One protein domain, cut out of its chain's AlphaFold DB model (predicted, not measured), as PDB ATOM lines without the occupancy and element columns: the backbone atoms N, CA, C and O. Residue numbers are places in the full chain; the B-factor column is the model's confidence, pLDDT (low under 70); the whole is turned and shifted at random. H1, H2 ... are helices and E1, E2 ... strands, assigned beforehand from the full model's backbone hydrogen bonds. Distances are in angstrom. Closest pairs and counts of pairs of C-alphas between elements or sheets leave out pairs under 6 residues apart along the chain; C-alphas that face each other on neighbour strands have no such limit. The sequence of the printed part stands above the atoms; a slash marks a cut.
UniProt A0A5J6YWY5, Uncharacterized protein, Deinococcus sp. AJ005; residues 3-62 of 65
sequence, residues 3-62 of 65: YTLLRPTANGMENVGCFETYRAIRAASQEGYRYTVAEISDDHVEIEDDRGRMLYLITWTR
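What this domain is: This is residues 3 to 62 of the 65 residues of an uncharacterized protein of Deinococcus sp. AJ005 (UniProt A0A5J6YWY5). One strongly twisted antiparallel sheet of five strands curls round a single short helix, H1, with the hairpin E1 and E2 at one end of the sheet and the hairpin E3 and E4 at the other. E5, the last strand, fills the place between E1 and E4. The printed part has 60 residues, with one named helix and five named strands in the order E1, E2, H1, E3, E4, E5; the sheet's order is E2, E1, E5, E4, E3, and the class is mixed. It is compact, with a radius of gyration of the C-alphas of 10.7 A and spans of 31 by 25 by 22 A.

How they stand to each other: E1, residues 3 to 9, forms a hairpin with E2, residues 12 to 19; N 5 and O 17 are 2.9 A apart, within hydrogen-bond range. E2, an edge strand, bends by 53 degrees at residue 16. H1, residues 22 to 30, is on the sheet; its closest C-alphas to E2 are those of Ile 25 and Phe 19, 5.7 A apart. Every O i to N i+4 pair in H1 is within hydrogen-bond range. E3, residues 35 to 40, is the other edge strand and is apart from E1 and E2. E3, E4, residues 44 to 49, and E5, residues 54 to 61, make a meander, each strand the antiparallel neighbour of the one before. N 36 and O 48 are 2.9 A apart between E3 and E4, and N 45 and O 58 are 2.8 A apart between E4 and E5. E5 is also the antiparallel neighbour of E1, at 147 degrees, with N 6 and O 57 2.8 A apart.

Where its parts are: E1 begins at C-alpha 3, (131.134, 225.394, 300.424), and is 19.2 A long. E2 measures 20.8 A, H1 12.3 A, E3 14.3 A and E4 17.0 A. H1 begins at C-alpha 22, (136.617, 223.379, 297.462). E5, 20.8 A long, ends at C-alpha 61, (124.945, 223.874, 297.645).

The domain as a whole: The two C-alphas farthest apart, those of Arg 51 and Arg 62, are 31.0 A apart. The printed part has no cut, and its five links between named elements are tight. The mean pLDDT of the printed part is 84.5; residues 32 to 39 and residue 62 are under 70.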
ATOM      1  N   TYR A   3     130.789 226.471 299.508       91.19
ATOM      2  CA  TYR A   3     131.134 225.394 300.424       91.19
ATOM      3  C   TYR A   3     131.057 225.902 301.858       91.19
ATOM      4  O   TYR A   3     131.611 226.956 302.174       91.19
ATOM      5  N   THR A   4     130.409 225.150 302.733       94.12
ATOM      6  CA  THR A   4     130.281 225.473 304.151       94.12
ATOM      7  C   THR A   4     131.046 224.452 304.970       94.12
ATOM      8  O   THR A   4     130.903 223.247 304.773       94.12
ATOM      9  N   LEU A   5     131.877 224.946 305.884       93.56
ATOM     10  CA  LEU A   5     132.579 224.120 306.850       93.56
ATOM     11  C   LEU A   5     131.769 224.119 308.140       93.56
ATOM     12  O   LEU A   5     131.482 225.173 308.711       93.56
ATOM     13  N   LEU A   6     131.408 222.929 308.592       94.50
ATOM     14  CA  LEU A   6     130.704 222.714 309.840       94.50
ATOM     15  C   LEU A   6     131.601 221.944 310.803       94.50
ATOM     16  O   LEU A   6     132.366 221.073 310.392       94.50
ATOM     17  N   ARG A   7     131.492 222.256 312.090       92.50
ATOM     18  CA  ARG A   7     132.171 221.549 313.173       92.50
ATOM     19  C   ARG A   7     131.127 220.896 314.082       92.50
ATOM     20  O   ARG A   7     130.209 221.598 314.518       92.50
ATOM     21  N   PRO A   8     131.252 219.602 314.413       91.56
ATOM     22  CA  PRO A   8     130.380 218.973 315.389       91.56
ATOM     23  C   PRO A   8     130.626 219.558 316.785       91.56
ATOM     24  O   PRO A   8     131.751 219.845 317.198       91.56
ATOM     25  N   THR A   9     129.543 219.735 317.528       91.25
ATOM     26  CA  THR A   9     129.499 220.247 318.898       91.25
ATOM     27  C   THR A   9     128.535 219.396 319.721       91.25
ATOM     28  O   THR A   9     127.752 218.621 319.174       91.25
ATOM     29  N   ALA A  10     128.526 219.573 321.045       90.81
ATOM     30  CA  ALA A  10     127.594 218.861 321.925       90.81
ATOM     31  C   ALA A  10     126.105 219.099 321.582       90.81
ATOM     32  O   ALA A  10     125.262 218.291 321.959       90.81
ATOM     33  N   ASN A  11     125.789 220.183 320.861       92.19
ATOM     34  CA  ASN A  11     124.423 220.590 320.529       92.19
ATOM     35  C   ASN A  11     124.068 220.392 319.041       92.19
ATOM     36  O   ASN A  11     123.009 220.843 318.612       92.19
ATOM     37  N   GLY A  12     124.938 219.759 318.244       91.56
ATOM     38  CA  GLY A  12     124.755 219.589 316.798       91.56
ATOM     39  C   GLY A  12     125.915 220.172 315.993       91.56
ATOM     40  O   GLY A  12     127.067 220.047 316.398       91.56
ATOM     41  N   MET A  13     125.630 220.814 314.860       93.12
ATOM     42  CA  MET A  13     126.642 221.356 313.943       93.12
ATOM     43  C   MET A  13     126.766 222.879 314.056       93.12
ATOM     44  O   MET A  13     125.765 223.591 314.026       93.12
ATOM     45  N   GLU A  14     127.996 223.384 314.132       94.69
ATOM     46  CA  GLU A  14     128.315 224.816 314.122       94.69
ATOM     47  C   GLU A  14     128.940 225.220 312.782       94.69
ATOM     48  O   GLU A  14     129.851 224.547 312.305       94.69
ATOM     49  N   ASN A  15     128.501 226.336 312.194       93.81
ATOM     50  CA  ASN A  15     129.139 226.907 311.007       93.81
ATOM     51  C   ASN A  15     130.428 227.644 311.391       93.81
ATOM     52  O   ASN A  15     130.383 228.661 312.082       93.81
ATOM     53  N   VAL A  16     131.563 227.126 310.924       90.69
ATOM     54  CA  VAL A  16     132.897 227.703 311.156       90.69
ATOM     55  C   VAL A  16     133.386 228.556 309.984       90.69
ATOM     56  O   VAL A  16     134.336 229.318 310.145       90.69
ATOM     57  N   GLY A  17     132.743 228.474 308.817       92.31
ATOM     58  CA  GLY A  17     133.062 229.338 307.689       92.31
ATOM     59  C   GLY A  17     132.390 228.937 306.380       92.31
ATOM     60  O   GLY A  17     131.999 227.788 306.172       92.31
ATOM     61  N   CYS A  18     132.321 229.902 305.465       92.44
ATOM     62  CA  CYS A  18     131.879 229.707 304.090       92.44
ATOM     63  C   CYS A  18     133.006 230.077 303.123       92.44
ATOM     64  O   CYS A  18     133.705 231.070 303.319       92.44
ATOM     65  N   PHE A  19     133.157 229.285 302.068       91.00
ATOM     66  CA  PHE A  19     134.240 229.397 301.102       91.00
ATOM     67  C   PHE A  19     133.699 229.256 299.684       91.00
ATOM     68  O   PHE A  19     132.813 228.451 299.407       91.00
ATOM     69  N   GLU A  20     134.280 230.004 298.755       90.12
ATOM     70  CA  GLU A  20     133.861 229.984 297.349       90.12
ATOM     71  C   GLU A  20     134.430 228.786 296.576       90.12
ATOM     72  O   GLU A  20     133.941 228.437 295.506       90.12
ATOM     73  N   THR A  21     135.469 228.127 297.102       89.31
ATOM     74  CA  THR A  21     136.141 227.020 296.408       89.31
ATOM     75  C   THR A  21     136.395 225.830 297.323       89.31
ATOM     76  O   THR A  21     136.768 225.995 298.487       89.31
ATOM     77  N   TYR A  22     136.300 224.622 296.755       86.25
ATOM     78  CA  TYR A  22     136.617 223.379 297.462       86.25
ATOM     79  C   TYR A  22     138.063 223.367 297.981       86.25
ATOM     80  O   TYR A  22     138.345 222.881 299.070       86.25
ATOM     81  N   ARG A  23     139.004 223.958 297.233       86.81
ATOM     82  CA  ARG A  23     140.410 224.039 297.650       86.81
ATOM     83  C   ARG A  23     140.588 224.866 298.924       86.81
ATOM     84  O   ARG A  23     141.362 224.461 299.788       86.81
ATOM     85  N   ALA A  24     139.897 226.001 299.034       89.12
ATOM     86  CA  ALA A  24     140.006 226.885 300.192       89.12
ATOM     87  C   ALA A  24     139.406 226.244 301.448       89.12
ATOM     88  O   ALA A  24     140.076 226.183 302.476       89.12
ATOM     89  N   ILE A  25     138.193 225.687 301.344       89.81
ATOM     90  CA  ILE A  25     137.571 224.992 302.477       89.81
ATOM     91  C   ILE A  25     138.368 223.761 302.894       89.81
ATOM     92  O   ILE A  25     138.516 223.498 304.085       89.81
ATOM     93  N   ARG A  26     138.938 223.036 301.922       86.44
ATOM     94  CA  ARG A  26     139.828 221.923 302.219       86.44
ATOM     95  C   ARG A  26     140.992 222.425 303.033       86.44
ATOM     96  O   ARG A  26     141.088 221.969 304.154       86.44
ATOM     97  N   ALA A  27     141.779 223.388 302.553       86.31
ATOM     98  CA  ALA A  27     142.910 223.942 303.301       86.31
ATOM     99  C   ALA A  27     142.530 224.354 304.738       86.31
ATOM    100  O   ALA A  27     143.215 223.954 305.675       86.31
ATOM    101  N   ALA A  28     141.400 225.047 304.912       86.94
ATOM    102  CA  ALA A  28     140.901 225.453 306.227       86.94
ATOM    103  C   ALA A  28     140.568 224.259 307.140       86.94
ATOM    104  O   ALA A  28     140.911 224.264 308.316       86.94
ATOM    105  N   SER A  29     139.963 223.200 306.599       82.12
ATOM    106  CA  SER A  29     139.677 221.970 307.347       82.12
ATOM    107  C   SER A  29     140.921 221.154 307.730       82.12
ATOM    108  O   SER A  29     140.826 220.263 308.570       82.12
ATOM    109  N   GLN A  30     142.077 221.440 307.113       78.44
ATOM    110  CA  GLN A  30     143.347 220.736 307.360       78.44
ATOM    111  C   GLN A  30     144.223 221.455 308.389       78.44
ATOM    112  O   GLN A  30     145.222 220.896 308.849       78.44
ATOM    113  N   GLU A  31     143.907 222.709 308.713       73.44
ATOM    114  CA  GLU A  31     144.775 223.550 309.524       73.44
ATOM    115  C   GLU A  31     144.803 223.050 310.978       73.44
ATOM    116  O   GLU A  31     143.804 223.070 311.692       73.44
ATOM    117  N   GLY A  32     145.971 222.566 311.416       63.84
ATOM    118  CA  GLY A  32     146.225 222.196 312.812       63.84
ATOM    119  C   GLY A  32     145.989 220.729 313.198       63.84
ATOM    120  O   GLY A  32     146.249 220.385 314.349       63.84
ATOM    121  N   TYR A  33     145.578 219.848 312.275       64.75
ATOM    122  CA  TYR A  33     145.310 218.433 312.584       64.75
ATOM    123  C   TYR A  33     145.990 217.462 311.606       64.75
ATOM    124  O   TYR A  33     146.079 217.713 310.407       64.75
ATOM    125  N   ARG A  34     146.436 216.301 312.108       65.75
ATOM    126  CA  ARG A  34     146.603 215.099 311.274       65.75
ATOM    127  C   ARG A  34     145.219 214.467 311.145       65.75
ATOM    128  O   ARG A  34     144.715 213.950 312.133       65.75
ATOM    129  N   TYR A  35     144.603 214.545 309.973       65.69
ATOM    130  CA  TYR A  35     143.268 213.993 309.717       65.69
ATOM    131  C   TYR A  35     143.297 213.064 308.500       65.69
ATOM    132  O   TYR A  35     144.209 213.112 307.666       65.69
ATOM    133  N   THR A  36     142.253 212.251 308.400       63.41
ATOM    134  CA  THR A  36     141.959 211.382 307.262       63.41
ATOM    135  C   THR A  36     140.676 211.887 306.608       63.41
ATOM    136  O   THR A  36     139.743 212.311 307.288       63.41
ATOM    137  N   VAL A  37     140.629 211.906 305.276       64.94
ATOM    138  CA  VAL A  37     139.345 212.089 304.582       64.94
ATOM    139  C   VAL A  37     138.621 210.763 304.690       64.94
ATOM    140  O   VAL A  37     139.161 209.764 304.217       64.94
ATOM    141  N   ALA A  38     137.466 210.761 305.337       64.25
ATOM    142  CA  ALA A  38     136.757 209.532 305.646       64.25
ATOM    143  C   ALA A  38     135.780 209.156 304.540       64.25
ATOM    144  O   ALA A  38     135.808 208.034 304.039       64.25
ATOM    145  N   GLU A  39     134.979 210.127 304.099       67.19
ATOM    146  CA  GLU A  39     133.888 209.876 303.168       67.19
ATOM    147  C   GLU A  39     133.661 211.074 302.238       67.19
ATOM    148  O   GLU A  39     133.770 212.234 302.644       67.19
ATOM    149  N   ILE A  40     133.395 210.778 300.964       73.06
ATOM    150  CA  ILE A  40     133.005 211.754 299.943       73.06
ATOM    151  C   ILE A  40     131.659 211.293 299.387       73.06
ATOM    152  O   ILE A  40     131.603 210.302 298.658       73.06
ATOM    153  N   SER A  41     130.609 212.033 299.719       76.75
ATOM    154  CA  SER A  41     129.253 211.887 299.187       76.75
ATOM    155  C   SER A  41     128.970 212.982 298.146       76.75
ATOM    156  O   SER A  41     129.753 213.922 297.990       76.75
ATOM    157  N   ASP A  42     127.865 212.876 297.397       78.94
ATOM    158  CA  ASP A  42     127.530 213.849 296.332       78.94
ATOM    159  C   ASP A  42     127.175 215.249 296.884       78.94
ATOM    160  O   ASP A  42     127.230 216.245 296.156       78.94
ATOM    161  N   ASP A  43     126.848 215.335 298.178       82.69
ATOM    162  CA  ASP A  43     126.429 216.559 298.873       82.69
ATOM    163  C   ASP A  43     127.351 216.996 300.032       82.69
ATOM    164  O   ASP A  43     127.265 218.148 300.479       82.69
ATOM    165  N   HIS A  44     128.250 216.125 300.508       86.75
ATOM    166  CA  HIS A  44     129.152 216.449 301.613       86.75
ATOM    167  C   HIS A  44     130.453 215.626 301.645       86.75
ATOM    168  O   HIS A  44     130.587 214.587 301.004       86.75
ATOM    169  N   VAL A  45     131.431 216.100 302.423       89.06
ATOM    170  CA  VAL A  45     132.683 215.400 302.751       89.06
ATOM    171  C   VAL A  45     132.891 215.400 304.258       89.06
ATOM    172  O   VAL A  45     132.919 216.466 304.879       89.06
ATOM    173  N   GLU A  46     133.108 214.219 304.827       90.19
ATOM    174  CA  GLU A  46     133.432 214.045 306.242       90.19
ATOM    175  C   GLU A  46     134.944 214.008 306.466       90.19
ATOM    176  O   GLU A  46     135.716 213.377 305.730       90.19
ATOM    177  N   ILE A  47     135.379 214.719 307.502       88.19
ATOM    178  CA  ILE A  47     136.776 214.805 307.907       88.19
ATOM    179  C   ILE A  47     136.879 214.294 309.330       88.19
ATOM    180  O   ILE A  47     136.259 214.850 310.235       88.19
ATOM    181  N   GLU A  48     137.703 213.272 309.522       87.75
ATOM    182  CA  GLU A  48     137.863 212.584 310.798       87.75
ATOM    183  C   GLU A  48     139.317 212.614 311.277       87.75
ATOM    184  O   GLU A  48     140.259 212.677 310.479       87.75
ATOM    185  N   ASP A  49     139.516 212.543 312.593       84.44
ATOM    186  CA  ASP A  49     140.837 212.281 313.168       84.44
ATOM    187  C   ASP A  49     141.251 210.802 313.032       84.44
ATOM    188  O   ASP A  49     140.477 209.959 312.576       84.44
ATOM    189  N   ASP A  50     142.487 210.469 313.418       81.75
ATOM    190  CA  ASP A  50     143.049 209.111 313.298       81.75
ATOM    191  C   ASP A  50     142.284 208.025 314.078       81.75
ATOM    192  O   ASP A  50     142.479 206.833 313.846       81.75
ATOM    193  N   ARG A  51     141.398 208.431 314.991       83.62
ATOM    194  CA  ARG A  51     140.554 207.566 315.818       83.62
ATOM    195  C   ARG A  51     139.130 207.435 315.278       83.62
ATOM    196  O   ARG A  51     138.293 206.871 315.982       83.62
ATOM    197  N   GLY A  52     138.842 207.974 314.090       82.31
ATOM    198  CA  GLY A  52     137.505 207.941 313.486       82.31
ATOM    199  C   GLY A  52     136.501 208.830 314.218       82.31
ATOM    200  O   GLY A  52     135.338 208.472 314.369       82.31
ATOM    201  N   ARG A  53     136.956 209.958 314.784       86.31
ATOM    202  CA  ARG A  53     136.040 210.979 315.310       86.31
ATOM    203  C   ARG A  53     135.922 212.102 314.301       86.31
ATOM    204  O   ARG A  53     136.933 212.667 313.886       86.31
ATOM    205  N   MET A  54     134.688 212.467 313.988       88.19
ATOM    206  CA  MET A  54     134.384 213.587 313.113       88.19
ATOM    207  C   MET A  54     134.954 214.904 313.664       88.19
ATOM    208  O   MET A  54     134.627 215.324 314.775       88.19
ATOM    209  N   LEU A  55     135.796 215.560 312.866       88.75
ATOM    210  CA  LEU A  55     136.349 216.889 313.124       88.75
ATOM    211  C   LEU A  55     135.573 217.970 312.377       88.75
ATOM    212  O   LEU A  55     135.286 219.019 312.952       88.75
ATOM    213  N   TYR A  56     135.247 217.722 311.106       90.56
ATOM    214  CA  TYR A  56     134.544 218.680 310.260       90.56
ATOM    215  C   TYR A  56     133.643 217.986 309.237       90.56
ATOM    216  O   TYR A  56     133.934 216.883 308.780       90.56
ATOM    217  N   LEU A  57     132.588 218.689 308.833       91.88
ATOM    218  CA  LEU A  57     131.758 218.363 307.680       91.88
ATOM    219  C   LEU A  57     131.888 219.495 306.662       91.88
ATOM    220  O   LEU A  57     131.650 220.657 306.989       91.88
ATOM    221  N   ILE A  58     132.257 219.168 305.432       91.69
ATOM    222  CA  ILE A  58     132.191 220.099 304.309       91.69
ATOM    223  C   ILE A  58     130.891 219.819 303.570       91.69
ATOM    224  O   ILE A  58     130.741 218.736 303.023       91.69
ATOM    225  N   THR A  59     129.986 220.784 303.510       91.75
ATOM    226  CA  THR A  59     128.781 220.708 302.673       91.75
ATOM    227  C   THR A  59     128.870 221.725 301.546       91.75
ATOM    228  O   THR A  59     129.624 222.698 301.629       91.75
ATOM    229  N   TRP A  60     128.125 221.516 300.465       90.81
ATOM    230  CA  TRP A  60     127.992 222.518 299.412       90.81
ATOM    231  C   TRP A  60     126.587 222.538 298.844       90.81
ATOM    232  O   TRP A  60     125.944 221.507 298.670       90.81
ATOM    233  N   THR A  61     126.141 223.730 298.468       80.25
ATOM    234  CA  THR A  61     124.945 223.874 297.645       80.25
ATOM    235  C   THR A  61     125.409 223.969 296.201       80.25
ATOM    236  O   THR A  61     126.104 224.921 295.818       80.25
ATOM    237  N   ARG A  62     125.061 222.970 295.383       68.44
ATOM    238  CA  ARG A  62     125.079 223.159 293.931       68.44
ATOM    239  C   ARG A  62     124.060 224.259 293.636       68.44
ATOM    240  O   ARG A  62     122.902 224.135 294.015       68.44
TER     241      ARG A  62